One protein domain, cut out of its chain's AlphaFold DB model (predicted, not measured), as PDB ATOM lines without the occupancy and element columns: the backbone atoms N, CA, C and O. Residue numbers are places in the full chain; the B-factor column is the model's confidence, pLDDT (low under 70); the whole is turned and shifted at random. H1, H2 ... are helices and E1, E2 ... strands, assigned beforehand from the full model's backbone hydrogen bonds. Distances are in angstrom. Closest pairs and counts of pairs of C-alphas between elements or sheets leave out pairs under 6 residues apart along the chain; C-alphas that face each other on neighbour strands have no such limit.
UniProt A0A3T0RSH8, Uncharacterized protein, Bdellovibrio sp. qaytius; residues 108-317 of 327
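Overview. This is residues 108 to 317 of the 327 residues of an uncharacterized protein of Bdellovibrio sp. qaytius (UniProt A0A3T0RSH8). What shape is it? The model is an elongated helical body built round one long helix, H8, with H10 and H11 side by side with it and the shorter H2, H4, H5 and H12 packing on it. The helical hairpin H6 and H7 makes an arm at one end of the longest axis, where residues 183 to 189 stick out, and a small antiparallel strand hairpin, E1 and E2, has E2 near H7. What is printed? The printed part has 210 residues with thirteen named helices and two named strands, in the order H1 to H12, E1, E2, H13, class mostly helix. It is compact, with a radius of gyration of the C-alphas of 18.5 A, and spans 62 by 32 by 30 A.

Arrangement. What does the sheet hold? E1, residues 296 to 299, and E2, residues 304 to 307, form an antiparallel hairpin with N 296 and O 307 within hydrogen-bond range at 2.9 A. H7, residues 192 to 211, is near E2 and touches residues 171 to 178 alone of H6, residues 170 to 185, in a helical hairpin, closest at the C-alphas of Gln 171 and Ala 205, 4.6 A. What touches the hub? H8, residues 213 to 235, touches seven helices, among them H5, residues 160 to 168, with its residues 216 to 223 alone, closest at the C-alphas of Ile 219 and Leu 162, 6.2 A. With H10, residues 243 to 257, and H11, residues 264 to 277, it forms an up-and-down bundle, each helix running against the one before. H2, residues 123 to 128, H4, residues 154 to 157, and H12, residues 282 to 285, touch H8 too, and H9, residues 237 to 241, only just touches it, only at the corner, with 3 pairs of C-alphas within 8 A. What lies beyond? H1, residues 108 to 113, touches H5 and residues 144 to 148 alone of H3, residues 136 to 148; H13, residues 311 to 316, only just touches residues 136 to 139 alone of H3, with 3 pairs within 8 A. How are the helix backbones? Every O i to N i+4 pair is within hydrogen-bond range in H5, H6, H7, H8, H10, H11 and H13, against 1 of 2 in H1, 6 of 9 in H3, 0 of 2 in H2 and 0 of 1 in H9, where O i to N i+3 gives 2 of 3 and 2 of 2; H4 and H12 are too short.

Along the chain. Where are the ends? H1 begins at C-alpha 108 (-11.894, -3.497, 0.828), and H13 ends at C-alpha 316 (-18.561, -22.732, -11.628). Which elements are long? From first to last C-alpha H8 measures 32.5 A, H7 28.6 A and H6 22.5 A.

Size, cuts and confidence. How far does it reach? The two C-alphas farthest apart, those of Ser 191 and Asn 279, are 62.4 A apart. Is it whole and sure? The printed part has no cut and no long link; pLDDT is under 70 at 31 residues, among them 298 to 308.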
ATOM      1  N   GLY A 108     -10.926  -2.401   0.970       58.59
ATOM      2  CA  GLY A 108     -11.894  -3.497   0.828       58.59
ATOM      3  C   GLY A 108     -12.030  -4.397   2.064       58.59
ATOM      4  O   GLY A 108     -13.123  -4.885   2.347       58.59
ATOM      5  N   LEU A 109     -10.945  -4.621   2.815       65.62
ATOM      6  CA  LEU A 109     -10.990  -5.462   4.017       65.62
ATOM      7  C   LEU A 109     -11.648  -4.709   5.178       65.62
ATOM      8  O   LEU A 109     -12.419  -5.312   5.923       65.62
ATOM      9  N   ASP A 110     -11.416  -3.395   5.261       73.44
ATOM     10  CA  ASP A 110     -12.000  -2.507   6.270       73.44
ATOM     11  C   ASP A 110     -13.543  -2.554   6.267       73.44
ATOM     12  O   ASP A 110     -14.165  -2.556   7.330       73.44
ATOM     13  N   ASP A 111     -14.188  -2.671   5.098       80.38
ATOM     14  CA  ASP A 111     -15.653  -2.812   5.007       80.38
ATOM     15  C   ASP A 111     -16.167  -4.163   5.538       80.38
ATOM     16  O   ASP A 111     -17.247  -4.239   6.134       80.38
ATOM     17  N   LEU A 112     -15.402  -5.240   5.337       79.75
ATOM     18  CA  LEU A 112     -15.793  -6.573   5.792       79.75
ATOM     19  C   LEU A 112     -15.675  -6.704   7.314       79.75
ATOM     20  O   LEU A 112     -16.580  -7.240   7.961       79.75
ATOM     21  N   VAL A 113     -14.581  -6.189   7.878       82.38
ATOM     22  CA  VAL A 113     -14.248  -6.324   9.304       82.38
ATOM     23  C   VAL A 113     -14.986  -5.332  10.197       82.38
ATOM     24  O   VAL A 113     -15.139  -5.599  11.384       82.38
ATOM     25  N   ASN A 114     -15.471  -4.209   9.657       84.50
ATOM     26  CA  ASN A 114     -16.140  -3.187  10.456       84.50
ATOM     27  C   ASN A 114     -17.485  -3.702  11.017       84.50
ATOM     28  O   ASN A 114     -18.416  -3.931  10.236       84.50
ATOM     29  N   PRO A 115     -17.638  -3.827  12.350       84.44
ATOM     30  CA  PRO A 115     -18.862  -4.342  12.963       84.44
ATOM     31  C   PRO A 115     -20.060  -3.397  12.796       84.44
ATOM     32  O   PRO A 115     -21.198  -3.846  12.842       84.44
ATOM     33  N   ASN A 116     -19.822  -2.105  12.542       87.56
ATOM     34  CA  ASN A 116     -20.877  -1.105  12.353       87.56
ATOM     35  C   ASN A 116     -21.467  -1.113  10.935       87.56
ATOM     36  O   ASN A 116     -22.410  -0.376  10.648       87.56
ATOM     37  N   LYS A 117     -20.892  -1.892  10.012       88.50
ATOM     38  CA  LYS A 117     -21.441  -2.056   8.665       88.50
ATOM     39  C   LYS A 117     -22.504  -3.159   8.674       88.50
ATOM     40  O   LYS A 117     -22.272  -4.194   9.308       88.50
ATOM     41  N   PRO A 118     -23.609  -3.005   7.924       89.62
ATOM     42  CA  PRO A 118     -24.606  -4.067   7.793       89.62
ATOM     43  C   PRO A 118     -23.962  -5.361   7.275       89.62
ATOM     44  O   PRO A 118     -22.899  -5.316   6.656       89.62
ATOM     45  N   LEU A 119     -24.575  -6.519   7.520       87.50
ATOM     46  CA  LEU A 119     -24.138  -7.786   6.925       87.50
ATOM     47  C   LEU A 119     -24.471  -7.830   5.428       87.50
ATOM     48  O   LEU A 119     -23.626  -8.238   4.631       87.50
ATOM     49  N   SER A 120     -25.633  -7.313   5.028       90.50
ATOM     50  CA  SER A 120     -26.084  -7.248   3.636       90.50
ATOM     51  C   SER A 120     -26.484  -5.830   3.215       90.50
ATOM     52  O   SER A 120     -27.002  -5.053   4.011       90.50
ATOM     53  N   ASN A 121     -26.247  -5.518   1.944       90.81
ATOM     54  CA  ASN A 121     -26.742  -4.332   1.234       90.81
ATOM     55  C   ASN A 121     -27.176  -4.708  -0.204       90.81
ATOM     56  O   ASN A 121     -27.084  -3.904  -1.138       90.81
ATOM     57  N   PHE A 122     -27.563  -5.974  -0.377       93.69
ATOM     58  CA  PHE A 122     -27.925  -6.632  -1.624       93.69
ATOM     59  C   PHE A 122     -29.078  -5.933  -2.354       93.69
ATOM     60  O   PHE A 122     -28.993  -5.751  -3.568       93.69
ATOM     61  N   CYS A 123     -30.129  -5.492  -1.662       94.31
ATOM     62  CA  CYS A 123     -31.344  -5.000  -2.324       94.31
ATOM     63  C   CYS A 123     -31.085  -3.755  -3.181       94.31
ATOM     64  O   CYS A 123     -31.609  -3.629  -4.289       94.31
ATOM     65  N   SER A 124     -30.161  -2.892  -2.747       92.19
ATOM     66  CA  SER A 124     -29.719  -1.719  -3.517       92.19
ATOM     67  C   SER A 124     -29.003  -2.061  -4.837       92.19
ATOM     68  O   SER A 124     -28.957  -1.239  -5.760       92.19
ATOM     69  N   SER A 125     -28.468  -3.281  -4.946       92.44
ATOM     70  CA  SER A 125     -27.746  -3.781  -6.119       92.44
ATOM     71  C   SER A 125     -28.627  -4.522  -7.124       92.44
ATOM     72  O   SER A 125     -28.197  -4.773  -8.249       92.44
ATOM     73  N   LEU A 126     -29.869  -4.845  -6.758       92.56
ATOM     74  CA  LEU A 126     -30.708  -5.772  -7.516       92.56
ATOM     75  C   LEU A 126     -31.090  -5.260  -8.914       92.56
ATOM     76  O   LEU A 126     -31.262  -6.047  -9.839       92.56
ATOM     77  N   LYS A 127     -31.108  -3.937  -9.109       91.81
ATOM     78  CA  LYS A 127     -31.258  -3.299 -10.430       91.81
ATOM     79  C   LYS A 127     -30.157  -3.675 -11.435       91.81
ATOM     80  O   LYS A 127     -30.349  -3.514 -12.633       91.81
ATOM     81  N   ASN A 128     -29.014  -4.163 -10.950       92.88
ATOM     82  CA  ASN A 128     -27.869  -4.592 -11.751       92.88
ATOM     83  C   ASN A 128     -27.811  -6.123 -11.886       92.88
ATOM     84  O   ASN A 128     -26.724  -6.685 -12.045       92.88
ATOM     85  N   ALA A 129     -28.961  -6.798 -11.767       93.19
ATOM     86  CA  ALA A 129     -29.062  -8.246 -11.866       93.19
ATOM     87  C   ALA A 129     -28.454  -8.782 -13.163       93.19
ATOM     88  O   ALA A 129     -28.602  -8.200 -14.240       93.19
ATOM     89  N   LYS A 130     -27.776  -9.924 -13.056       89.75
ATOM     90  CA  LYS A 130     -27.140 -10.590 -14.193       89.75
ATOM     91  C   LYS A 130     -27.472 -12.068 -14.220       89.75
ATOM     92  O   LYS A 130     -27.501 -12.743 -13.187       89.75
ATOM     93  N   ALA A 131     -27.674 -12.560 -15.436       85.69
ATOM     94  CA  ALA A 131     -27.882 -13.969 -15.707       85.69
ATOM     95  C   ALA A 131     -26.557 -14.744 -15.657       85.69
ATOM     96  O   ALA A 131     -25.483 -14.204 -15.930       85.69
ATOM     97  N   GLY A 132     -26.662 -16.036 -15.353       81.81
ATOM     98  CA  GLY A 132     -25.551 -16.979 -15.422       81.81
ATOM     99  C   GLY A 132     -24.527 -16.888 -14.277       81.81
ATOM    100  O   GLY A 132     -24.559 -15.969 -13.447       81.81
ATOM    101  N   PRO A 133     -23.616 -17.873 -14.214       79.38
ATOM    102  CA  PRO A 133     -22.538 -17.922 -13.228       79.38
ATOM    103  C   PRO A 133     -21.501 -16.817 -13.466       79.38
ATOM    104  O   PRO A 133     -21.361 -16.297 -14.573       79.38
ATOM    105  N   MET A 134     -20.740 -16.473 -12.426       76.00
ATOM    106  CA  MET A 134     -19.550 -15.631 -12.563       76.00
ATOM    107  C   MET A 134     -18.372 -16.495 -13.001       76.00
ATOM    108  O   MET A 134     -18.032 -17.454 -12.318       76.00
ATOM    109  N   ASN A 135     -17.683 -16.140 -14.088       74.69
ATOM    110  CA  ASN A 135     -16.406 -16.800 -14.390       74.69
ATOM    111  C   ASN A 135     -15.315 -16.373 -13.384       74.69
ATOM    112  O   ASN A 135     -15.397 -15.301 -12.792       74.69
ATOM    113  N   ASN A 136     -14.232 -17.147 -13.239       63.72
ATOM    114  CA  ASN A 136     -13.173 -16.876 -12.245       63.72
ATOM    115  C   ASN A 136     -12.556 -15.460 -12.312       63.72
ATOM    116  O   ASN A 136     -12.195 -14.886 -11.283       63.72
ATOM    117  N   LYS A 137     -12.423 -14.870 -13.511       67.62
ATOM    118  CA  LYS A 137     -11.883 -13.504 -13.680       67.62
ATOM    119  C   LYS A 137     -12.910 -12.428 -13.317       67.62
ATOM    120  O   LYS A 137     -12.542 -11.319 -12.931       67.62
ATOM    121  N   GLU A 138     -14.189 -12.720 -13.507       70.44
ATOM    122  CA  GLU A 138     -15.306 -11.867 -13.121       70.44
ATOM    123  C   GLU A 138     -15.546 -11.934 -11.616       70.44
ATOM    124  O   GLU A 138     -15.626 -10.888 -10.991       70.44
ATOM    125  N   ALA A 139     -15.534 -13.131 -11.034       68.06
ATOM    126  CA  ALA A 139     -15.732 -13.404  -9.615       68.06
ATOM    127  C   ALA A 139     -14.877 -12.510  -8.709       68.06
ATOM    128  O   ALA A 139     -15.410 -11.799  -7.863       68.06
ATOM    129  N   GLY A 140     -13.557 -12.483  -8.928       64.81
ATOM    130  CA  GLY A 140     -12.650 -11.654  -8.131       64.81
ATOM    131  C   GLY A 140     -12.934 -10.158  -8.251       64.81
ATOM    132  O   GLY A 140     -12.953  -9.451  -7.250       64.81
ATOM    133  N   ARG A 141     -13.200  -9.674  -9.472       71.62
ATOM    134  CA  ARG A 141     -13.490  -8.253  -9.722       71.62
ATOM    135  C   ARG A 141     -14.850  -7.841  -9.166       71.62
ATOM    136  O   ARG A 141     -14.950  -6.794  -8.543       71.62
ATOM    137  N   ALA A 142     -15.871  -8.665  -9.371       72.06
ATOM    138  CA  ALA A 142     -17.222  -8.461  -8.869       72.06
ATOM    139  C   ALA A 142     -17.246  -8.477  -7.338       72.06
ATOM    140  O   ALA A 142     -17.853  -7.602  -6.726       72.06
ATOM    141  N   PHE A 143     -16.525  -9.419  -6.723       72.31
ATOM    142  CA  PHE A 143     -16.371  -9.467  -5.277       72.31
ATOM    143  C   PHE A 143     -15.639  -8.235  -4.752       72.31
ATOM    144  O   PHE A 143     -16.183  -7.550  -3.894       72.31
ATOM    145  N   GLN A 144     -14.486  -7.875  -5.320       71.50
ATOM    146  CA  GLN A 144     -13.751  -6.674  -4.913       71.50
ATOM    147  C   GLN A 144     -14.597  -5.400  -5.057       71.50
ATOM    148  O   GLN A 144     -14.606  -4.561  -4.160       71.50
ATOM    149  N   ALA A 145     -15.347  -5.266  -6.155       77.44
ATOM    150  CA  ALA A 145     -16.278  -4.159  -6.347       77.44
ATOM    151  C   ALA A 145     -17.382  -4.162  -5.278       77.44
ATOM    152  O   ALA A 145     -17.709  -3.112  -4.738       77.44
ATOM    153  N   SER A 146     -17.899  -5.336  -4.895       76.81
ATOM    154  CA  SER A 146     -18.932  -5.465  -3.855       76.81
ATOM    155  C   SER A 146     -18.500  -5.007  -2.467       76.81
ATOM    156  O   SER A 146     -19.354  -4.640  -1.656       76.81
ATOM    157  N   LEU A 147     -17.192  -4.978  -2.197       73.62
ATOM    158  CA  LEU A 147     -16.644  -4.459  -0.945       73.62
ATOM    159  C   LEU A 147     -16.702  -2.929  -0.886       73.62
ATOM    160  O   LEU A 147     -16.943  -2.376   0.181       73.62
ATOM    161  N   ASN A 148     -16.545  -2.259  -2.030       73.56
ATOM    162  CA  ASN A 148     -16.434  -0.800  -2.102       73.56
ATOM    163  C   ASN A 148     -17.739  -0.114  -2.535       73.56
ATOM    164  O   ASN A 148     -18.000   1.022  -2.145       73.56
ATOM    165  N   GLU A 149     -18.568  -0.790  -3.331       74.00
ATOM    166  CA  GLU A 149     -19.742  -0.206  -3.976       74.00
ATOM    167  C   GLU A 149     -21.024  -0.946  -3.594       74.00
ATOM    168  O   GLU A 149     -21.161  -2.157  -3.792       74.00
ATOM    169  N   ALA A 150     -22.019  -0.197  -3.113       63.34
ATOM    170  CA  ALA A 150     -23.330  -0.757  -2.796       63.34
ATOM    171  C   ALA A 150     -24.060  -1.291  -4.044       63.34
ATOM    172  O   ALA A 150     -24.810  -2.256  -3.956       63.34
ATOM    173  N   THR A 151     -23.786  -0.715  -5.220       67.62
ATOM    174  CA  THR A 151     -24.384  -1.088  -6.512       67.62
ATOM    175  C   THR A 151     -23.602  -2.159  -7.275       67.62
ATOM    176  O   THR A 151     -23.849  -2.353  -8.463       67.62
ATOM    177  N   ALA A 152     -22.640  -2.829  -6.641       80.75
ATOM    178  CA  ALA A 152     -21.853  -3.870  -7.299       80.75
ATOM    179  C   ALA A 152     -22.703  -5.073  -7.749       80.75
ATOM    180  O   ALA A 152     -23.903  -5.130  -7.516       80.75
ATOM    181  N   ASP A 153     -22.071  -6.055  -8.390       87.06
ATOM    182  CA  ASP A 153     -22.750  -7.248  -8.898       87.06
ATOM    183  C   ASP A 153     -23.563  -7.962  -7.791       87.06
ATOM    184  O   ASP A 153     -22.972  -8.415  -6.801       87.06
ATOM    185  N   PRO A 154     -24.894  -8.103  -7.932       90.81
ATOM    186  CA  PRO A 154     -25.736  -8.716  -6.906       90.81
ATOM    187  C   PRO A 154     -25.348 -10.170  -6.608       90.81
ATOM    188  O   PRO A 154     -25.489 -10.620  -5.472       90.81
ATOM    189  N   ARG A 155     -24.773 -10.905  -7.571       88.19
ATOM    190  CA  ARG A 155     -24.280 -12.272  -7.322       88.19
ATOM    191  C   ARG A 155     -23.144 -12.278  -6.299       88.19
ATOM    192  O   ARG A 155     -23.090 -13.162  -5.450       88.19
ATOM    193  N   ALA A 156     -22.264 -11.278  -6.347       85.56
ATOM    194  CA  ALA A 156     -21.209 -11.097  -5.355       85.56
ATOM    195  C   ALA A 156     -21.757 -10.547  -4.027       85.56
ATOM    196  O   ALA A 156     -21.351 -11.014  -2.964       85.56
ATOM    197  N   GLN A 157     -22.723  -9.618  -4.072       89.44
ATOM    198  CA  GLN A 157     -23.377  -9.097  -2.863       89.44
ATOM    199  C   GLN A 157     -24.095 -10.195  -2.068       89.44
ATOM    200  O   GLN A 157     -24.038 -10.184  -0.842       89.44
ATOM    201  N   ALA A 158     -24.695 -11.186  -2.736       91.38
ATOM    202  CA  ALA A 158     -25.340 -12.320  -2.069       91.38
ATOM    203  C   ALA A 158     -24.361 -13.142  -1.207       91.38
ATOM    204  O   ALA A 158     -24.763 -13.720  -0.201       91.38
ATOM    205  N   LEU A 159     -23.067 -13.163  -1.550       85.44
ATOM    206  CA  LEU A 159     -22.031 -13.869  -0.786       85.44
ATOM    207  C   LEU A 159     -21.485 -13.058   0.393       85.44
ATOM    208  O   LEU A 159     -20.923 -13.620   1.334       85.44
ATOM    209  N   LYS A 160     -21.629 -11.734   0.346       86.25
ATOM    210  CA  LYS A 160     -21.032 -10.807   1.309       86.25
ATOM    211  C   LYS A 160     -21.418 -11.086   2.771       86.25
ATOM    212  O   LYS A 160     -20.508 -11.025   3.601       86.25
ATOM    213  N   PRO A 161     -22.675 -11.447   3.112       90.12
ATOM    214  CA  PRO A 161     -23.050 -11.775   4.488       90.12
ATOM    215  C   PRO A 161     -22.207 -12.902   5.089       90.12
ATOM    216  O   PRO A 161     -21.742 -12.775   6.218       90.12
ATOM    217  N   LEU A 162     -21.931 -13.957   4.312       86.44
ATOM    218  CA  LEU A 162     -21.114 -15.088   4.753       86.44
ATOM    219  C   LEU A 162     -19.684 -14.646   5.082       86.44
ATOM    220  O   LEU A 162     -19.169 -14.946   6.156       86.44
ATOM    221  N   PHE A 163     -19.054 -13.891   4.178       82.94
ATOM    222  CA  PHE A 163     -17.696 -13.396   4.393       82.94
ATOM    223  C   PHE A 163     -17.620 -12.426   5.568       82.94
ATOM    224  O   PHE A 163     -16.734 -12.578   6.404       82.94
ATOM    225  N   ARG A 164     -18.553 -11.468   5.662       88.50
ATOM    226  CA  ARG A 164     -18.632 -10.528   6.789       88.50
ATOM    227  C   ARG A 164     -18.782 -11.268   8.109       88.50
ATOM    228  O   ARG A 164     -18.050 -10.956   9.039       88.50
ATOM    229  N   TYR A 165     -19.664 -12.262   8.183       89.56
ATOM    230  CA  TYR A 165     -19.823 -13.062   9.393       89.56
ATOM    231  C   TYR A 165     -18.513 -13.758   9.783       89.56
ATOM    232  O   TYR A 165     -18.044 -13.577  10.903       89.56
ATOM    233  N   ILE A 166     -17.868 -14.470   8.846       85.69
ATOM    234  CA  ILE A 166     -16.601 -15.179   9.103       85.69
ATOM    235  C   ILE A 166     -15.524 -14.217   9.595       85.69
ATOM    236  O   ILE A 166     -14.912 -14.463  10.632       85.69
ATOM    237  N   VAL A 167     -15.278 -13.120   8.869       84.56
ATOM    238  CA  VAL A 167     -14.171 -12.230   9.228       84.56
ATOM    239  C   VAL A 167     -14.430 -11.490  10.532       84.56
ATOM    240  O   VAL A 167     -13.469 -11.141  11.204       84.56
ATOM    241  N   ARG A 168     -15.693 -11.261  10.911       89.44
ATOM    242  CA  ARG A 168     -16.073 -10.596  12.169       89.44
ATOM    243  C   ARG A 168     -15.993 -11.511  13.387       89.44
ATOM    244  O   ARG A 168     -16.096 -11.007  14.504       89.44
ATOM    245  N   LEU A 169     -15.774 -12.817  13.212       86.75
ATOM    246  CA  LEU A 169     -15.489 -13.699  14.342       86.75
ATOM    247  C   LEU A 169     -14.220 -13.216  15.072       86.75
ATOM    248  O   LEU A 169     -13.232 -12.887  14.407       86.75
ATOM    249  N   PRO A 170     -14.192 -13.218  16.419       91.69
ATOM    250  CA  PRO A 170     -13.053 -12.708  17.188       91.69
ATOM    251  C   PRO A 170     -11.707 -13.319  16.774       91.69
ATOM    252  O   PRO A 170     -10.719 -12.617  16.593       91.69
ATOM    253  N   GLN A 171     -11.684 -14.626  16.519       89.56
ATOM    254  CA  GLN A 171     -10.480 -15.358  16.131       89.56
ATOM    255  C   GLN A 171      -9.977 -14.959  14.734       89.56
ATOM    256  O   GLN A 171      -8.774 -15.000  14.473       89.56
ATOM    257  N   PHE A 172     -10.880 -14.556  13.835       81.94
ATOM    258  CA  PHE A 172     -10.508 -13.995  12.537       81.94
ATOM    259  C   PHE A 172      -9.999 -12.560  12.669       81.94
ATOM    260  O   PHE A 172      -9.035 -12.213  11.993       81.94
ATOM    261  N   GLN A 173     -10.572 -11.751  13.560       85.88
ATOM    262  CA  GLN A 173     -10.055 -10.412  13.860       85.88
ATOM    263  C   GLN A 173      -8.626 -10.474  14.416       85.88
ATOM    264  O   GLN A 173      -7.756  -9.745  13.941       85.88
ATOM    265  N   ASP A 174      -8.346 -11.407  15.331       83.69
ATOM    266  CA  ASP A 174      -6.999 -11.624  15.875       83.69
ATOM    267  C   ASP A 174      -5.987 -12.052  14.801       83.69
ATOM    268  O   ASP A 174      -4.813 -11.657  14.840       83.69
ATOM    269  N   LEU A 175      -6.436 -12.874  13.847       77.50
ATOM    270  CA  LEU A 175      -5.639 -13.307  12.703       77.50
ATOM    271  C   LEU A 175      -5.366 -12.139  11.743       77.50
ATOM    272  O   LEU A 175      -4.223 -11.938  11.338       77.50
ATOM    273  N   ILE A 176      -6.387 -11.348  11.407       75.00
ATOM    274  CA  ILE A 176      -6.274 -10.178  10.525       75.00
ATOM    275  C   ILE A 176      -5.350  -9.125  11.141       75.00
ATOM    276  O   ILE A 176      -4.467  -8.611  10.455       75.00
ATOM    277  N   ALA A 177      -5.491  -8.845  12.439       81.62
ATOM    278  CA  ALA A 177      -4.619  -7.923  13.157       81.62
ATOM    279  C   ALA A 177      -3.147  -8.365  13.090       81.62
ATOM    280  O   ALA A 177      -2.260  -7.542  12.883       81.62
ATOM    281  N   GLU A 178      -2.883  -9.669  13.204       78.38
ATOM    282  CA  GLU A 178      -1.530 -10.214  13.097       78.38
ATOM    283  C   GLU A 178      -0.957 -10.148  11.678       78.38
ATOM    284  O   GLU A 178       0.222  -9.832  11.516       78.38
ATOM    285  N   VAL A 179      -1.778 -10.397  10.652       70.19
ATOM    286  CA  VAL A 179      -1.380 -10.217   9.246       70.19
ATOM    287  C   VAL A 179      -1.044  -8.753   8.963       70.19
ATOM    288  O   VAL A 179      -0.013  -8.467   8.353       70.19
ATOM    289  N   ASN A 180      -1.869  -7.820   9.444       71.12
ATOM    290  CA  ASN A 180      -1.653  -6.385   9.265       71.12
ATOM    291  C   ASN A 180      -0.399  -5.900  10.004       71.12
ATOM    292  O   ASN A 180       0.381  -5.131   9.444       71.12
ATOM    293  N   ALA A 181      -0.168  -6.380  11.230       76.44
ATOM    294  CA  ALA A 181       1.041  -6.070  11.989       76.44
ATOM    295  C   ALA A 181       2.306  -6.586  11.283       76.44
ATOM    296  O   ALA A 181       3.292  -5.857  11.186       76.44
ATOM    297  N   ALA A 182       2.266  -7.804  10.728       68.69
ATOM    298  CA  ALA A 182       3.375  -8.358   9.952       68.69
ATOM    299  C   ALA A 182       3.656  -7.519   8.694       68.69
ATOM    300  O   ALA A 182       4.795  -7.117   8.467       68.69
ATOM    301  N   ALA A 183       2.614  -7.160   7.932       65.88
ATOM    302  CA  ALA A 183       2.747  -6.314   6.747       65.88
ATOM    303  C   ALA A 183       3.324  -4.920   7.063       65.88
ATOM    304  O   ALA A 183       4.108  -4.394   6.277       65.88
ATOM    305  N   ALA A 184       2.969  -4.337   8.213       71.94
ATOM    306  CA  ALA A 184       3.471  -3.034   8.650       71.94
ATOM    307  C   ALA A 184       4.914  -3.078   9.184       71.94
ATOM    308  O   ALA A 184       5.627  -2.084   9.086       71.94
ATOM    309  N   SER A 185       5.344  -4.212   9.747       73.56
ATOM    310  CA  SER A 185       6.676  -4.356  10.351       73.56
ATOM    311  C   SER A 185       7.822  -4.310   9.334       73.56
ATOM    312  O   SER A 185       8.930  -3.911   9.681       73.56
ATOM    313  N   GLY A 186       7.572  -4.709   8.080       64.00
ATOM    314  CA  GLY A 186       8.601  -4.778   7.037       64.00
ATOM    315  C   GLY A 186       9.740  -5.766   7.331       64.00
ATOM    316  O   GLY A 186      10.740  -5.762   6.614       64.00
ATOM    317  N   GLU A 187       9.616  -6.604   8.368       66.88
ATOM    318  CA  GLU A 187      10.629  -7.590   8.743       66.88
ATOM    319  C   GLU A 187      10.752  -8.656   7.648       66.88
ATOM    320  O   GLU A 187       9.766  -9.278   7.262       66.88
ATOM    321  N   ALA A 188      11.965  -8.870   7.128       55.97
ATOM    322  CA  ALA A 188      12.203  -9.796   6.019       55.97
ATOM    323  C   ALA A 188      12.123 -11.278   6.435       55.97
ATOM    324  O   ALA A 188      11.755 -12.121   5.616       55.97
ATOM    325  N   GLU A 189      12.419 -11.600   7.700       59.62
ATOM    326  CA  GLU A 189      12.416 -12.969   8.221       59.62
ATOM    327  C   GLU A 189      11.598 -13.093   9.508       59.62
ATOM    328  O   GLU A 189      11.866 -12.430  10.507       59.62
ATOM    329  N   GLU A 190      10.614 -13.992   9.491       67.19
ATOM    330  CA  GLU A 190       9.848 -14.365  10.678       67.19
ATOM    331  C   GLU A 190      10.624 -15.364  11.532       67.19
ATOM    332  O   GLU A 190      11.016 -16.440  11.071       67.19
ATOM    333  N   SER A 191      10.749 -15.061  12.819       75.69
ATOM    334  CA  SER A 191      11.208 -16.028  13.809       75.69
ATOM    335  C   SER A 191      10.266 -17.237  13.890       75.69
ATOM    336  O   SER A 191       9.055 -17.158  13.660       75.69
ATOM    337  N   PHE A 192      10.821 -18.382  14.287       73.56
ATOM    338  CA  PHE A 192      10.068 -19.617  14.505       73.56
ATOM    339  C   PHE A 192       8.846 -19.429  15.421       73.56
ATOM    340  O   PHE A 192       7.764 -19.947  15.147       73.56
ATOM    341  N   THR A 193       9.016 -18.678  16.509       78.62
ATOM    342  CA  THR A 193       7.977 -18.422  17.513       78.62
ATOM    343  C   THR A 193       6.867 -17.533  16.971       78.62
ATOM    344  O   THR A 193       5.697 -17.824  17.224       78.62
ATOM    345  N   GLN A 194       7.202 -16.511  16.172       76.38
ATOM    346  CA  GLN A 194       6.209 -15.771  15.396       76.38
ATOM    347  C   GLN A 194       5.466 -16.772  14.508       76.38
ATOM    348  O   GLN A 194       4.276 -17.002  14.693       76.38
ATOM    349  N   LYS A 195       6.138 -17.503  13.625       73.06
ATOM    350  CA  LYS A 195       5.465 -18.449  12.725       73.06
ATOM    351  C   LYS A 195       4.515 -19.424  13.445       73.06
ATOM    352  O   LYS A 195       3.349 -19.519  13.067       73.06
ATOM    353  N   ALA A 196       4.954 -20.043  14.543       75.81
ATOM    354  CA  ALA A 196       4.123 -20.910  15.382       75.81
ATOM    355  C   ALA A 196       2.885 -20.193  15.958       75.81
ATOM    356  O   ALA A 196       1.777 -20.722  15.864       75.81
ATOM    357  N   SER A 197       3.048 -18.979  16.499       80.25
ATOM    358  CA  SER A 197       1.941 -18.162  17.022       80.25
ATOM    359  C   SER A 197       0.873 -17.887  15.960       80.25
ATOM    360  O   SER A 197      -0.318 -17.987  16.238       80.25
ATOM    361  N   PHE A 198       1.276 -17.608  14.719       78.19
ATOM    362  CA  PHE A 198       0.309 -17.335  13.652       78.19
ATOM    363  C   PHE A 198      -0.458 -18.575  13.249       78.19
ATOM    364  O   PHE A 198      -1.677 -18.521  13.131       78.19
ATOM    365  N   TYR A 199       0.224 -19.709  13.095       76.38
ATOM    366  CA  TYR A 199      -0.472 -20.950  12.782       76.38
ATOM    367  C   TYR A 199      -1.405 -21.390  13.915       76.38
ATOM    368  O   TYR A 199      -2.473 -21.928  13.629       76.38
ATOM    369  N   ALA A 200      -1.088 -21.080  15.175       80.12
ATOM    370  CA  ALA A 200      -2.030 -21.258  16.279       80.12
ATOM    371  C   ALA A 200      -3.296 -20.396  16.102       80.12
ATOM    372  O   ALA A 200      -4.405 -20.901  16.289       80.12
ATOM    373  N   LYS A 201      -3.164 -19.134  15.668       80.56
ATOM    374  CA  LYS A 201      -4.323 -18.279  15.360       80.56
ATOM    375  C   LYS A 201      -5.106 -18.743  14.142       80.56
ATOM    376  O   LYS A 201      -6.329 -18.748  14.194       80.56
ATOM    377  N   VAL A 202      -4.433 -19.201  13.087       76.31
ATOM    378  CA  VAL A 202      -5.084 -19.815  11.919       76.31
ATOM    379  C   VAL A 202      -5.937 -21.006  12.363       76.31
ATOM    380  O   VAL A 202      -7.117 -21.076  12.033       76.31
ATOM    381  N   VAL A 203      -5.377 -21.915  13.167       81.00
ATOM    382  CA  VAL A 203      -6.114 -23.069  13.709       81.00
ATOM    383  C   VAL A 203      -7.299 -22.623  14.568       81.00
ATOM    384  O   VAL A 203      -8.391 -23.166  14.406       81.00
ATOM    385  N   SER A 204      -7.115 -21.626  15.437       84.25
ATOM    386  CA  SER A 204      -8.185 -21.064  16.274       84.25
ATOM    387  C   SER A 204      -9.320 -20.456  15.439       84.25
ATOM    388  O   SER A 204     -10.490 -20.748  15.676       84.25
ATOM    389  N   ALA A 205      -8.984 -19.682  14.403       78.81
ATOM    390  CA  ALA A 205      -9.938 -19.091  13.470       78.81
ATOM    391  C   ALA A 205     -10.777 -20.167  12.767       78.81
ATOM    392  O   ALA A 205     -12.006 -20.100  12.736       78.81
ATOM    393  N   PHE A 206     -10.136 -21.229  12.286       80.19
ATOM    394  CA  PHE A 206     -10.856 -22.342  11.675       80.19
ATOM    395  C   PHE A 206     -11.702 -23.148  12.663       80.19
ATOM    396  O   PHE A 206     -12.810 -23.560  12.318       80.19
ATOM    397  N   ALA A 207     -11.215 -23.366  13.887       83.94
ATOM    398  CA  ALA A 207     -12.008 -23.997  14.936       83.94
ATOM    399  C   ALA A 207     -13.267 -23.172  15.247       83.94
ATOM    400  O   ALA A 207     -14.341 -23.747  15.410       83.94
ATOM    401  N   ALA A 208     -13.156 -21.839  15.237       86.25
ATOM    402  CA  ALA A 208     -14.290 -20.937  15.404       86.25
ATOM    403  C   ALA A 208     -15.294 -21.026  14.243       86.25
ATOM    404  O   ALA A 208     -16.495 -21.082  14.486       86.25
ATOM    405  N   MET A 209     -14.846 -21.115  12.986       84.94
ATOM    406  CA  MET A 209     -15.767 -21.381  11.865       84.94
ATOM    407  C   MET A 209     -16.500 -22.711  12.029       84.94
ATOM    408  O   MET A 209     -17.701 -22.787  11.789       84.94
ATOM    409  N   HIS A 210     -15.787 -23.759  12.445       86.38
ATOM    410  CA  HIS A 210     -16.394 -25.065  12.666       86.38
ATOM    411  C   HIS A 210     -17.418 -25.027  13.812       86.38
ATOM    412  O   HIS A 210     -18.481 -25.632  13.699       86.38
ATOM    413  N   SER A 211     -17.136 -24.306  14.904       92.12
ATOM    414  CA  SER A 211     -18.080 -24.169  16.021       92.12
ATOM    415  C   SER A 211     -19.327 -23.360  15.652       92.12
ATOM    416  O   SER A 211     -20.385 -23.619  16.211       92.12
ATOM    417  N   HIS A 212     -19.222 -22.439  14.689       91.19
ATOM    418  CA  HIS A 212     -20.335 -21.632  14.168       91.19
ATOM    419  C   HIS A 212     -20.904 -22.179  12.848       91.19
ATOM    420  O   HIS A 212     -21.534 -21.454  12.081       91.19
ATOM    421  N   LYS A 213     -20.690 -23.469  12.551       90.00
ATOM    422  CA  LYS A 213     -21.139 -24.096  11.299       90.00
ATOM    423  C   LYS A 213     -22.637 -23.887  11.037       90.00
ATOM    424  O   LYS A 213     -22.999 -23.539   9.920       90.00
ATOM    425  N   SER A 214     -23.482 -24.070  12.053       90.88
ATOM    426  CA  SER A 214     -24.938 -23.918  11.912       90.88
ATOM    427  C   SER A 214     -25.337 -22.494  11.512       90.88
ATOM    428  O   SER A 214     -26.217 -22.317  10.672       90.88
ATOM    429  N   ASP A 215     -24.675 -21.483  12.076       90.75
ATOM    430  CA  ASP A 215     -24.949 -20.078  11.760       90.75
ATOM    431  C   ASP A 215     -24.501 -19.754  10.333       90.75
ATOM    432  O   ASP A 215     -25.225 -19.106   9.580       90.75
ATOM    433  N   LEU A 216     -23.337 -20.270   9.924       89.12
ATOM    434  CA  LEU A 216     -22.843 -20.144   8.552       89.12
ATOM    435  C   LEU A 216     -23.808 -20.774   7.543       89.12
ATOM    436  O   LEU A 216     -24.074 -20.173   6.504       89.12
ATOM    437  N   GLU A 217     -24.330 -21.967   7.833       90.94
ATOM    438  CA  GLU A 217     -25.318 -22.649   6.988       90.94
ATOM    439  C   GLU A 217     -26.617 -21.839   6.888       90.94
ATOM    440  O   GLU A 217     -27.094 -21.603   5.780       90.94
ATOM    441  N   ALA A 218     -27.132 -21.315   8.005       90.94
ATOM    442  CA  ALA A 218     -28.327 -20.468   8.012       90.94
ATOM    443  C   ALA A 218     -28.130 -19.160   7.221       90.94
ATOM    444  O   ALA A 218     -28.987 -18.764   6.426       90.94
ATOM    445  N   ILE A 219     -26.976 -18.508   7.388       91.50
ATOM    446  CA  ILE A 219     -26.584 -17.327   6.610       91.50
ATOM    447  C   ILE A 219     -26.510 -17.673   5.123       91.50
ATOM    448  O   ILE A 219     -27.008 -16.918   4.290       91.50
ATOM    449  N   SER A 220     -25.926 -18.821   4.779       91.62
ATOM    450  CA  SER A 220     -25.808 -19.268   3.392       91.62
ATOM    451  C   SER A 220     -27.162 -19.585   2.758       91.62
ATOM    452  O   SER A 220     -27.380 -19.194   1.609       91.62
ATOM    453  N   ASP A 221     -28.084 -20.202   3.499       92.19
ATOM    454  CA  ASP A 221     -29.447 -20.490   3.041       92.19
ATOM    455  C   ASP A 221     -30.238 -19.215   2.761       92.19
ATOM    456  O   ASP A 221     -30.929 -19.113   1.749       92.19
ATOM    457  N   ARG A 222     -30.112 -18.193   3.608       92.50
ATOM    458  CA  ARG A 222     -30.764 -16.911   3.335       92.50
ATOM    459  C   ARG A 222     -30.092 -16.180   2.167       92.50
ATOM    460  O   ARG A 222     -30.770 -15.625   1.303       92.50
ATOM    461  N   SER A 223     -28.766 -16.245   2.067       93.56
ATOM    462  CA  SER A 223     -28.022 -15.715   0.918       93.56
ATOM    463  C   SER A 223     -28.375 -16.422  -0.400       93.56
ATOM    464  O   SER A 223     -28.341 -15.793  -1.459       93.56
ATOM    465  N   TYR A 224     -28.776 -17.697  -0.357       93.62
ATOM    466  CA  TYR A 224     -29.302 -18.420  -1.516       93.62
ATOM    467  C   TYR A 224     -30.590 -17.778  -2.049       93.62
ATOM    468  O   TYR A 224     -30.777 -17.693  -3.266       93.62
ATOM    469  N   LEU A 225     -31.458 -17.265  -1.170       95.00
ATOM    470  CA  LEU A 225     -32.666 -16.540  -1.581       95.00
ATOM    471  C   LEU A 225     -32.305 -15.248  -2.326       95.00
ATOM    472  O   LEU A 225     -32.862 -14.987  -3.389       95.00
ATOM    473  N   PHE A 226     -31.312 -14.488  -1.850       95.19
ATOM    474  CA  PHE A 226     -30.782 -13.330  -2.585       95.19
ATOM    475  C   PHE A 226     -30.197 -13.716  -3.942       95.19
ATOM    476  O   PHE A 226     -30.499 -13.088  -4.959       95.19
ATOM    477  N   TYR A 227     -29.413 -14.788  -4.003       94.31
ATOM    478  CA  TYR A 227     -28.876 -15.264  -5.273       94.31
ATOM    479  C   TYR A 227     -29.985 -15.620  -6.281       94.31
ATOM    480  O   TYR A 227     -29.883 -15.277  -7.464       94.31
ATOM    481  N   ASN A 228     -31.082 -16.230  -5.825       95.44
ATOM    482  CA  ASN A 228     -32.229 -16.539  -6.681       95.44
ATOM    483  C   ASN A 228     -33.107 -15.321  -6.998       95.44
ATOM    484  O   ASN A 228     -33.638 -15.253  -8.104       95.44
ATOM    485  N   LEU A 229     -33.196 -14.320  -6.117       96.25
ATOM    486  CA  LEU A 229     -33.784 -13.014  -6.443       96.25
ATOM    487  C   LEU A 229     -33.041 -12.352  -7.604       96.25
ATOM    488  O   LEU A 229     -33.678 -11.887  -8.547       96.25
ATOM    489  N   ASN A 230     -31.703 -12.372  -7.586       95.69
ATOM    490  CA  ASN A 230     -30.911 -11.914  -8.728       95.69
ATOM    491  C   ASN A 230     -31.295 -12.673 -10.006       95.69
ATOM    492  O   ASN A 230     -31.489 -12.054 -11.045       95.69
ATOM    493  N   LYS A 231     -31.424 -14.003  -9.945       95.25
ATOM    494  CA  LYS A 231     -31.785 -14.808 -11.122       95.25
ATOM    495  C   LYS A 231     -33.197 -14.495 -11.627       95.25
ATOM    496  O   LYS A 231     -33.386 -14.410 -12.836       95.25
ATOM    497  N   ALA A 232     -34.155 -14.268 -10.729       96.38
ATOM    498  CA  ALA A 232     -35.515 -13.867 -11.081       96.38
ATOM    499  C   ALA A 232     -35.543 -12.511 -11.800       96.38
ATOM    500  O   ALA A 232     -36.130 -12.405 -12.875       96.38
ATOM    501  N   VAL A 233     -34.846 -11.502 -11.268       97.19
ATOM    502  CA  VAL A 233     -34.760 -10.174 -11.900       97.19
ATOM    503  C   VAL A 233     -33.951 -10.220 -13.197       97.19
ATOM    504  O   VAL A 233     -34.311  -9.567 -14.167       97.19
ATOM    505  N   ALA A 234     -32.901 -11.037 -13.276       95.44
ATOM    506  CA  ALA A 234     -32.160 -11.228 -14.520       95.44
ATOM    507  C   ALA A 234     -33.012 -11.886 -15.623       95.44
ATOM    508  O   ALA A 234     -32.822 -11.580 -16.798       95.44
ATOM    509  N   ALA A 235     -33.936 -12.782 -15.256       95.00
ATOM    510  CA  ALA A 235     -34.867 -13.413 -16.191       95.00
ATOM    511  C   ALA A 235     -36.018 -12.478 -16.606       95.00
ATOM    512  O   ALA A 235     -36.488 -12.562 -17.739       95.00
ATOM    513  N   LYS A 236     -36.457 -11.593 -15.704       95.94
ATOM    514  CA  LYS A 236     -37.526 -10.608 -15.916       95.94
ATOM    515  C   LYS A 236     -37.127  -9.240 -15.334       95.94
ATOM    516  O   LYS A 236     -37.455  -8.953 -14.177       95.94
ATOM    517  N   PRO A 237     -36.395  -8.397 -16.089       95.25
ATOM    518  CA  PRO A 237     -35.833  -7.139 -15.581       95.25
ATOM    519  C   PRO A 237     -36.863  -6.148 -15.030       95.25
ATOM    520  O   PRO A 237     -36.539  -5.344 -14.157       95.25
ATOM    521  N   GLU A 238     -38.113  -6.215 -15.488       95.25
ATOM    522  CA  GLU A 238     -39.222  -5.416 -14.968       95.25
ATOM    523  C   GLU A 238     -39.482  -5.651 -13.473       95.25
ATOM    524  O   GLU A 238     -39.916  -4.734 -12.772       95.25
ATOM    525  N   LEU A 239     -39.133  -6.837 -12.954       96.19
ATOM    526  CA  LEU A 239     -39.280  -7.179 -11.540       96.19
ATOM    527  C   LEU A 239     -38.364  -6.359 -10.624       96.19
ATOM    528  O   LEU A 239     -38.631  -6.279  -9.428       96.19
ATOM    529  N   ALA A 240     -37.323  -5.707 -11.159       93.50
ATOM    530  CA  ALA A 240     -36.467  -4.806 -10.382       93.50
ATOM    531  C   ALA A 240     -37.246  -3.640  -9.746       93.50
ATOM    532  O   ALA A 240     -36.787  -3.062  -8.761       93.50
ATOM    533  N   ASN A 241     -38.411  -3.297 -10.306       94.62
ATOM    534  CA  ASN A 241     -39.280  -2.228  -9.818       94.62
ATOM    535  C   ASN A 241     -40.579  -2.748  -9.172       94.62
ATOM    536  O   ASN A 241     -41.419  -1.936  -8.793       94.62
ATOM    537  N   ASP A 242     -40.770  -4.068  -9.045       97.50
ATOM    538  CA  ASP A 242     -41.972  -4.632  -8.416       97.50
ATOM    539  C   ASP A 242     -41.939  -4.417  -6.891       97.50
ATOM    540  O   ASP A 242     -40.984  -4.792  -6.204       97.50
ATOM    541  N   GLU A 243     -42.997  -3.808  -6.348       96.75
ATOM    542  CA  GLU A 243     -43.078  -3.452  -4.925       96.75
ATOM    543  C   GLU A 243     -43.066  -4.672  -3.997       96.75
ATOM    544  O   GLU A 243     -42.504  -4.602  -2.902       96.75
ATOM    545  N   ARG A 244     -43.643  -5.805  -4.419       96.62
ATOM    546  CA  ARG A 244     -43.685  -7.036  -3.612       96.62
ATOM    547  C   ARG A 244     -42.298  -7.648  -3.514       96.62
ATOM    548  O   ARG A 244     -41.878  -8.045  -2.428       96.62
ATOM    549  N   LEU A 245     -41.574  -7.681  -4.634       96.75
ATOM    550  CA  LEU A 245     -40.196  -8.162  -4.672       96.75
ATOM    551  C   LEU A 245     -39.277  -7.272  -3.840       96.75
ATOM    552  O   LEU A 245     -38.504  -7.783  -3.029       96.75
ATOM    553  N   LYS A 246     -39.399  -5.949  -3.992       96.00
ATOM    554  CA  LYS A 246     -38.640  -4.987  -3.194       96.00
ATOM    555  C   LYS A 246     -38.911  -5.171  -1.703       96.00
ATOM    556  O   LYS A 246     -37.967  -5.304  -0.936       96.00
ATOM    557  N   LYS A 247     -40.185  -5.275  -1.310       96.00
ATOM    558  CA  LYS A 247     -40.566  -5.517   0.082       96.00
ATOM    559  C   LYS A 247     -39.958  -6.809   0.631       96.00
ATOM    560  O   LYS A 247     -39.385  -6.789   1.713       96.00
ATOM    561  N   PHE A 248     -40.062  -7.916  -0.105       95.81
ATOM    562  CA  PHE A 248     -39.462  -9.182   0.318       95.81
ATOM    563  C   PHE A 248     -37.940  -9.064   0.482       95.81
ATOM    564  O   PHE A 248     -37.384  -9.570   1.460       95.81
ATOM    565  N   CYS A 249     -37.272  -8.381  -0.452       96.06
ATOM    566  CA  CYS A 249     -35.838  -8.136  -0.373       96.06
ATOM    567  C   CYS A 249     -35.488  -7.324   0.880       96.06
ATOM    568  O   CYS A 249     -34.665  -7.772   1.676       96.06
ATOM    569  N   ASP A 250     -36.147  -6.181   1.080       95.31
ATOM    570  CA  ASP A 250     -35.894  -5.263   2.192       95.31
ATOM    571  C   ASP A 250     -36.155  -5.941   3.550       95.31
ATOM    572  O   ASP A 250     -35.337  -5.825   4.462       95.31
ATOM    573  N   ASP A 251     -37.242  -6.713   3.676       93.25
ATOM    574  CA  ASP A 251     -37.558  -7.474   4.893       93.25
ATOM    575  C   ASP A 251     -36.461  -8.521   5.192       93.25
ATOM    576  O   ASP A 251     -35.994  -8.636   6.329       93.25
ATOM    577  N   THR A 252     -35.999  -9.249   4.167       92.75
ATOM    578  CA  THR A 252     -34.947 -10.277   4.296       92.75
ATOM    579  C   THR A 252     -33.578  -9.656   4.608       92.75
ATOM    580  O   THR A 252     -32.815 -10.178   5.422       92.75
ATOM    581  N   GLU A 253     -33.251  -8.518   3.992       93.62
ATOM    582  CA  GLU A 253     -32.021  -7.762   4.255       93.62
ATOM    583  C   GLU A 253     -32.014  -7.164   5.660       93.62
ATOM    584  O   GLU A 253     -31.010  -7.259   6.371       93.62
ATOM    585  N   ASN A 254     -33.142  -6.615   6.105       92.94
ATOM    586  CA  ASN A 254     -33.284  -6.138   7.471       92.94
ATOM    587  C   ASN A 254     -33.105  -7.282   8.479       92.94
ATOM    588  O   ASN A 254     -32.400  -7.115   9.476       92.94
ATOM    589  N   ALA A 255     -33.662  -8.462   8.198       89.19
ATOM    590  CA  ALA A 255     -33.490  -9.638   9.046       89.19
ATOM    591  C   ALA A 255     -32.028 -10.127   9.103       89.19
ATOM    592  O   ALA A 255     -31.594 -10.626  10.140       89.19
ATOM    593  N   PHE A 256     -31.241  -9.959   8.031       88.12
ATOM    594  CA  PHE A 256     -29.785 -10.161   8.074       88.12
ATOM    595  C   PHE A 256     -29.088  -9.150   8.985       88.12
ATOM    596  O   PHE A 256     -28.189  -9.506   9.736       88.12
ATOM    597  N   ASN A 257     -29.472  -7.882   8.894       90.69
ATOM    598  CA  ASN A 257     -28.741  -6.784   9.521       90.69
ATOM    599  C   ASN A 257     -29.077  -6.573  11.002       90.69
ATOM    600  O   ASN A 257     -28.330  -5.888  11.694       90.69
ATOM    601  N   THR A 258     -30.180  -7.148  11.482       87.56
ATOM    602  CA  THR A 258     -30.675  -6.984  12.859       87.56
ATOM    603  C   THR A 258     -30.532  -8.238  13.722       87.56
ATOM    604  O   THR A 258     -31.045  -8.254  14.837       87.56
ATOM    605  N   ASP A 259     -29.841  -9.271  13.223       75.06
ATOM    606  CA  ASP A 259     -29.620 -10.553  13.916       75.06
ATOM    607  C   ASP A 259     -30.921 -11.188  14.449       75.06
ATOM    608  O   ASP A 259     -30.985 -11.796  15.518       75.06
ATOM    609  N   GLN A 260     -32.019 -10.995  13.711       77.75
ATOM    610  CA  GLN A 260     -33.308 -11.566  14.072       77.75
ATOM    611  C   GLN A 260     -33.281 -13.081  13.897       77.75
ATOM    612  O   GLN A 260     -32.816 -13.584  12.875       77.75
ATOM    613  N   ALA A 261     -33.856 -13.800  14.866       75.81
ATOM    614  CA  ALA A 261     -34.015 -15.246  14.789       75.81
ATOM    615  C   ALA A 261     -34.763 -15.636  13.504       75.81
ATOM    616  O   ALA A 261     -35.894 -15.209  13.257       75.81
ATOM    617  N   VAL A 262     -34.105 -16.446  12.679       71.31
ATOM    618  CA  VAL A 262     -34.545 -16.769  11.322       71.31
ATOM    619  C   VAL A 262     -35.339 -18.063  11.321       71.31
ATOM    620  O   VAL A 262     -34.823 -19.110  11.704       71.31
ATOM    621  N   ASN A 263     -36.570 -18.027  10.812       87.12
ATOM    622  CA  ASN A 263     -37.254 -19.244  10.387       87.12
ATOM    623  C   ASN A 263     -37.072 -19.410   8.875       87.12
ATOM    624  O   ASN A 263     -37.889 -18.931   8.086       87.12
ATOM    625  N   ILE A 264     -35.986 -20.078   8.481       88.38
ATOM    626  CA  ILE A 264     -35.594 -20.197   7.070       88.38
ATOM    627  C   ILE A 264     -36.656 -20.906   6.224       88.38
ATOM    628  O   ILE A 264     -36.888 -20.541   5.076       88.38
ATOM    629  N   GLU A 265     -37.372 -21.866   6.809       91.12
ATOM    630  CA  GLU A 265     -38.450 -22.586   6.129       91.12
ATOM    631  C   GLU A 265     -39.644 -21.671   5.841       91.12
ATOM    632  O   GLU A 265     -40.285 -21.779   4.795       91.12
ATOM    633  N   GLN A 266     -39.932 -20.722   6.735       92.06
ATOM    634  CA  GLN A 266     -40.950 -19.710   6.476       92.06
ATOM    635  C   GLN A 266     -40.498 -18.707   5.406       92.06
ATOM    636  O   GLN A 266     -41.309 -18.317   4.565       92.06
ATOM    637  N   GLU A 267     -39.226 -18.302   5.400       92.12
ATOM    638  CA  GLU A 267     -38.678 -17.413   4.365       92.12
ATOM    639  C   GLU A 267     -38.699 -18.061   2.981       92.12
ATOM    640  O   GLU A 267     -39.129 -17.418   2.024       92.12
ATOM    641  N   LYS A 268     -38.344 -19.349   2.881       94.38
ATOM    642  CA  LYS A 268     -38.477 -20.134   1.646       94.38
ATOM    643  C   LYS A 268     -39.920 -20.155   1.153       94.38
ATOM    644  O   LYS A 268     -40.168 -19.752   0.026       94.38
ATOM    645  N   LYS A 269     -40.888 -20.497   2.011       95.69
ATOM    646  CA  LYS A 269     -42.318 -20.476   1.639       95.69
ATOM    647  C   LYS A 269     -42.785 -19.097   1.172       95.69
ATOM    648  O   LYS A 269     -43.554 -18.982   0.219       95.69
ATOM    649  N   ASN A 270     -42.327 -18.038   1.841       95.25
ATOM    650  CA  ASN A 270     -42.630 -16.667   1.436       95.25
ATOM    651  C   ASN A 270     -42.029 -16.347   0.060       95.25
ATOM    652  O   ASN A 270     -42.699 -15.713  -0.753       95.25
ATOM    653  N   PHE A 271     -40.806 -16.812  -0.207       97.06
ATOM    654  CA  PHE A 271     -40.135 -16.656  -1.492       97.06
ATOM    655  C   PHE A 271     -40.838 -17.435  -2.608       97.06
ATOM    656  O   PHE A 271     -41.101 -16.880  -3.668       97.06
ATOM    657  N   GLU A 272     -41.225 -18.687  -2.367       97.31
ATOM    658  CA  GLU A 272     -41.981 -19.501  -3.324       97.31
ATOM    659  C   GLU A 272     -43.310 -18.851  -3.706       97.31
ATOM    660  O   GLU A 272     -43.654 -18.771  -4.888       97.31
ATOM    661  N   ARG A 273     -44.041 -18.347  -2.704       97.62
ATOM    662  CA  ARG A 273     -45.279 -17.599  -2.926       97.62
ATOM    663  C   ARG A 273     -45.018 -16.352  -3.767       97.62
ATOM    664  O   ARG A 273     -45.740 -16.131  -4.733       97.62
ATOM    665  N   LEU A 274     -43.977 -15.581  -3.445       97.88
ATOM    666  CA  LEU A 274     -43.590 -14.406  -4.227       97.88
ATOM    667  C   LEU A 274     -43.308 -14.782  -5.688       97.88
ATOM    668  O   LEU A 274     -43.857 -14.160  -6.590       97.88
ATOM    669  N   LEU A 275     -42.498 -15.816  -5.943       97.56
ATOM    670  CA  LEU A 275     -42.206 -16.269  -7.306       97.56
ATOM    671  C   LEU A 275     -43.490 -16.631  -8.064       97.56
ATOM    672  O   LEU A 275     -43.659 -16.214  -9.211       97.56
ATOM    673  N   SER A 276     -44.425 -17.327  -7.410       97.19
ATOM    674  CA  SER A 276     -45.736 -17.643  -7.985       97.19
ATOM    675  C   SER A 276     -46.546 -16.384  -8.315       97.19
ATOM    676  O   SER A 276     -47.099 -16.283  -9.407       97.19
ATOM    677  N   GLU A 277     -46.608 -15.407  -7.409       96.94
ATOM    678  CA  GLU A 277     -47.330 -14.138  -7.599       96.94
ATOM    679  C   GLU A 277     -46.729 -13.251  -8.706       96.94
ATOM    680  O   GLU A 277     -47.425 -12.411  -9.286       96.94
ATOM    681  N   LEU A 278     -45.437 -13.432  -8.999       97.00
ATOM    682  CA  LEU A 278     -44.693 -12.760 -10.071       97.00
ATOM    683  C   LEU A 278     -44.657 -13.572 -11.378       97.00
ATOM    684  O   LEU A 278     -44.007 -13.179 -12.356       97.00
ATOM    685  N   ASN A 279     -45.354 -14.712 -11.420       96.81
ATOM    686  CA  ASN A 279     -45.347 -15.656 -12.537       96.81
ATOM    687  C   ASN A 279     -43.925 -16.103 -12.938       96.81
ATOM    688  O   ASN A 279     -43.625 -16.239 -14.126       96.81
ATOM    689  N   VAL A 280     -43.012 -16.251 -11.975       96.44
ATOM    690  CA  VAL A 280     -41.653 -16.764 -12.189       96.44
ATOM    691  C   VAL A 280     -41.637 -18.249 -11.852       96.44
ATOM    692  O   VAL A 280     -41.825 -18.646 -10.705       96.44
ATOM    693  N   GLU A 281     -41.385 -19.089 -12.852       94.81
ATOM    694  CA  GLU A 281     -41.243 -20.526 -12.626       94.81
ATOM    695  C   GLU A 281     -39.934 -20.819 -11.886       94.81
ATOM    696  O   GLU A 281     -38.853 -20.506 -12.387       94.81
ATOM    697  N   GLN A 282     -40.012 -21.486 -10.732       93.81
ATOM    698  CA  GLN A 282     -38.846 -21.852  -9.909       93.81
ATOM    699  C   GLN A 282     -37.749 -22.563 -10.724       93.81
ATOM    700  O   GLN A 282     -36.569 -22.216 -10.652       93.81
ATOM    701  N   LYS A 283     -38.155 -23.506 -11.584       93.12
ATOM    702  CA  LYS A 283     -37.247 -24.263 -12.454       93.12
ATOM    703  C   LYS A 283     -36.502 -23.369 -13.450       93.12
ATOM    704  O   LYS A 283     -35.340 -23.638 -13.735       93.12
ATOM    705  N   SER A 284     -37.137 -22.307 -13.953       92.06
ATOM    706  CA  SER A 284     -36.529 -21.409 -14.947       92.06
ATOM    707  C   SER A 284     -35.324 -20.641 -14.397       92.06
ATOM    708  O   SER A 284     -34.391 -20.338 -15.137       92.06
ATOM    709  N   ILE A 285     -35.303 -20.393 -13.085       92.94
ATOM    710  CA  ILE A 285     -34.186 -19.740 -12.393       92.94
ATOM    711  C   ILE A 285     -33.259 -20.746 -11.696       92.94
ATOM    712  O   ILE A 285     -32.233 -20.358 -11.138       92.94
ATOM    713  N   GLY A 286     -33.572 -22.042 -11.756       90.50
ATOM    714  CA  GLY A 286     -32.831 -23.096 -11.061       90.50
ATOM    715  C   GLY A 286     -32.923 -22.986  -9.538       90.50
ATOM    716  O   GLY A 286     -31.936 -23.260  -8.859       90.50
ATOM    717  N   TYR A 287     -34.066 -22.524  -9.024       93.94
ATOM    718  CA  TYR A 287     -34.362 -22.536  -7.595       93.94
ATOM    719  C   TYR A 287     -34.824 -23.935  -7.183       93.94
ATOM    720  O   TYR A 287     -35.712 -24.503  -7.822       93.94
ATOM    721  N   ASP A 288     -34.230 -24.469  -6.119       93.31
ATOM    722  CA  ASP A 288     -34.656 -25.707  -5.473       93.31
ATOM    723  C   ASP A 288     -35.277 -25.380  -4.101       93.31
ATOM    724  O   ASP A 288     -34.582 -24.871  -3.216       93.31
ATOM    725  N   PRO A 289     -36.578 -25.658  -3.895       91.69
ATOM    726  CA  PRO A 289     -37.260 -25.354  -2.638       91.69
ATOM    727  C   PRO A 289     -36.797 -26.224  -1.466       91.69
ATOM    728  O   PRO A 289     -36.887 -25.810  -0.309       91.69
ATOM    729  N   ASN A 290     -36.257 -27.411  -1.751       92.25
ATOM    730  CA  ASN A 290     -35.740 -28.323  -0.733       92.25
ATOM    731  C   ASN A 290     -34.255 -28.091  -0.447       92.25
ATOM    732  O   ASN A 290     -33.688 -28.758   0.421       92.25
ATOM    733  N   TYR A 291     -33.637 -27.133  -1.142       90.44
ATOM    734  CA  TYR A 291     -32.230 -26.830  -0.988       90.44
ATOM    735  C   TYR A 291     -31.895 -26.480   0.461       90.44
ATOM    736  O   TYR A 291     -32.539 -25.627   1.084       90.44
ATOM    737  N   LYS A 292     -30.849 -27.110   0.988       89.00
ATOM    738  CA  LYS A 292     -30.298 -26.787   2.298       89.00
ATOM    739  C   LYS A 292     -28.785 -26.817   2.240       89.00
ATOM    740  O   LYS A 292     -28.181 -27.818   1.851       89.00
ATOM    741  N   THR A 293     -28.166 -25.727   2.663       88.94
ATOM    742  CA  THR A 293     -26.718 -25.631   2.729       88.94
ATOM    743  C   THR A 293     -26.207 -26.618   3.760       88.94
ATOM    744  O   THR A 293     -26.601 -26.598   4.923       88.94
ATOM    745  N   THR A 294     -25.295 -27.477   3.319       87.88
ATOM    746  CA  THR A 294     -24.471 -28.290   4.206       87.88
ATOM    747  C   THR A 294     -23.022 -27.982   3.894       87.88
ATOM    748  O   THR A 294     -22.551 -28.239   2.783       87.88
ATOM    749  N   PHE A 295     -22.314 -27.414   4.865       82.12
ATOM    750  CA  PHE A 295     -20.897 -27.129   4.715       82.12
ATOM    751  C   PHE A 295     -20.040 -28.303   5.179       82.12
ATOM    752  O   PHE A 295     -20.160 -28.807   6.301       82.12
ATOM    753  N   GLU A 296     -19.111 -28.708   4.322       78.12
ATOM    754  CA  GLU A 296     -18.064 -29.665   4.651       78.12
ATOM    755  C   GLU A 296     -16.732 -28.937   4.803       78.12
ATOM    756  O   GLU A 296     -16.251 -28.272   3.885       78.12
ATOM    757  N   PHE A 297     -16.105 -29.099   5.967       71.75
ATOM    758  CA  PHE A 297     -14.745 -28.635   6.201       71.75
ATOM    759  C   PHE A 297     -13.782 -29.753   5.815       71.75
ATOM    760  O   PHE A 297     -13.518 -30.659   6.607       71.75
ATOM    761  N   LYS A 298     -13.263 -29.711   4.585       65.25
ATOM    762  CA  LYS A 298     -12.239 -30.667   4.153       65.25
ATOM    763  C   LYS A 298     -10.863 -30.124   4.480       65.25
ATOM    764  O   LYS A 298     -10.519 -29.013   4.083       65.25
ATOM    765  N   ARG A 299     -10.077 -30.931   5.186       52.16
ATOM    766  CA  ARG A 299      -8.643 -30.716   5.365       52.16
ATOM    767  C   ARG A 299      -7.919 -31.492   4.276       52.16
ATOM    768  O   ARG A 299      -7.953 -32.718   4.281       52.16
ATOM    769  N   ASP A 300      -7.297 -30.782   3.346       53.53
ATOM    770  CA  ASP A 300      -6.239 -31.350   2.520       53.53
ATOM    771  C   ASP A 300      -4.872 -31.077   3.176       53.53
ATOM    772  O   ASP A 300      -4.779 -30.370   4.183       53.53
ATOM    773  N   GLU A 301      -3.804 -31.679   2.651       41.59
ATOM    774  CA  GLU A 301      -2.451 -31.571   3.222       41.59
ATOM    775  C   GLU A 301      -1.920 -30.127   3.288       41.59
ATOM    776  O   GLU A 301      -0.945 -29.864   3.990       41.59
ATOM    777  N   LYS A 302      -2.529 -29.185   2.554       47.12
ATOM    778  CA  LYS A 302      -2.015 -27.822   2.351       47.12
ATOM    779  C   LYS A 302      -3.034 -26.721   2.662       47.12
ATOM    780  O   LYS A 302      -2.666 -25.549   2.695       47.12
ATOM    781  N   SER A 303      -4.301 -27.059   2.879       47.31
ATOM    782  CA  SER A 303      -5.393 -26.117   3.074       47.31
ATOM    783  C   SER A 303      -6.603 -26.766   3.750       47.31
ATOM    784  O   SER A 303      -6.878 -27.958   3.613       47.31
ATOM    785  N   MET A 304      -7.360 -25.960   4.488       51.81
ATOM    786  CA  MET A 304      -8.725 -26.311   4.866       51.81
ATOM    787  C   MET A 304      -9.680 -25.520   3.989       51.81
ATOM    788  O   MET A 304      -9.542 -24.305   3.846       51.81
ATOM    789  N   ARG A 305     -10.628 -26.224   3.372       60.25
ATOM    790  CA  ARG A 305     -11.574 -25.660   2.412       60.25
ATOM    791  C   ARG A 305     -12.986 -25.851   2.944       60.25
ATOM    792  O   ARG A 305     -13.357 -26.962   3.316       60.25
ATOM    793  N   LEU A 306     -13.752 -24.764   2.947       65.75
ATOM    794  CA  LEU A 306     -15.203 -24.816   3.056       65.75
ATOM    795  C   LEU A 306     -15.733 -25.263   1.688       65.75
ATOM    796  O   LEU A 306     -15.493 -24.584   0.690       65.75
ATOM    797  N   GLN A 307     -16.359 -26.433   1.627       66.19
ATOM    798  CA  GLN A 307     -16.987 -26.970   0.418       66.19
ATOM    799  C   GLN A 307     -18.483 -27.158   0.635       66.19
ATOM    800  O   GLN A 307     -18.938 -27.312   1.770       66.19
ATOM    801  N   GLY A 308     -19.226 -27.198  -0.468       69.38
ATOM    802  CA  GLY A 308     -20.679 -27.261  -0.443       69.38
ATOM    803  C   GLY A 308     -21.311 -25.884  -0.594       69.38
ATOM    804  O   GLY A 308     -20.633 -24.872  -0.782       69.38
ATOM    805  N   GLY A 309     -22.635 -25.856  -0.538       78.25
ATOM    806  CA  GLY A 309     -23.372 -24.634  -0.819       78.25
ATOM    807  C   GLY A 309     -23.643 -24.418  -2.313       78.25
ATOM    808  O   GLY A 309     -23.006 -25.007  -3.184       78.25
ATOM    809  N   TRP A 310     -24.555 -23.493  -2.591       83.31
ATOM    810  CA  TRP A 310     -24.839 -22.920  -3.911       83.31
ATOM    811  C   TRP A 310     -23.703 -22.003  -4.398       83.31
ATOM    812  O   TRP A 310     -23.690 -21.545  -5.538       83.31
ATOM    813  N   ILE A 311     -22.746 -21.708  -3.512       76.75
ATOM    814  CA  ILE A 311     -21.577 -20.865  -3.771       76.75
ATOM    815  C   ILE A 311     -20.772 -21.434  -4.941       76.75
ATOM    816  O   ILE A 311     -20.309 -20.685  -5.796       76.75
ATOM    817  N   GLU A 312     -20.635 -22.760  -5.011       70.06
ATOM    818  CA  GLU A 312     -19.966 -23.415  -6.132       70.06
ATOM    819  C   GLU A 312     -20.722 -23.171  -7.444       70.06
ATOM    820  O   GLU A 312     -20.092 -22.770  -8.423       70.06
ATOM    821  N   ASP A 313     -22.053 -23.280  -7.457       68.25
ATOM    822  CA  ASP A 313     -22.879 -22.991  -8.639       68.25
ATOM    823  C   ASP A 313     -22.717 -21.528  -9.092       68.25
ATOM    824  O   ASP A 313     -22.638 -21.241 -10.289       68.25
ATOM    825  N   ALA A 314     -22.596 -20.595  -8.139       68.38
ATOM    826  CA  ALA A 314     -22.405 -19.173  -8.421       68.38
ATOM    827  C   ALA A 314     -21.079 -18.861  -9.144       68.38
ATOM    828  O   ALA A 314     -21.015 -17.872  -9.881       68.38
ATOM    829  N   PHE A 315     -20.050 -19.697  -8.966       64.19
ATOM    830  CA  PHE A 315     -18.705 -19.505  -9.530       64.19
ATOM    831  C   PHE A 315     -18.321 -20.486 -10.644       64.19
ATOM    832  O   PHE A 315     -17.433 -20.193 -11.443       64.19
ATOM    833  N   THR A 316     -18.940 -21.662 -10.692       58.06
ATOM    834  CA  THR A 316     -18.561 -22.732 -11.628       58.06
ATOM    835  C   THR A 316     -19.615 -22.974 -12.696       58.06
ATOM    836  O   THR A 316     -19.274 -23.455 -13.772       58.06
ATOM    837  N   GLY A 317     -20.876 -22.589 -12.455       52.22
ATOM    838  CA  GLY A 317     -21.964 -22.795 -13.411       52.22
ATOM    839  C   GLY A 317     -22.410 -24.241 -13.584       52.22
ATOM    840  O   GLY A 317     -23.354 -24.478 -14.336       52.22
TER     841      GLY A 317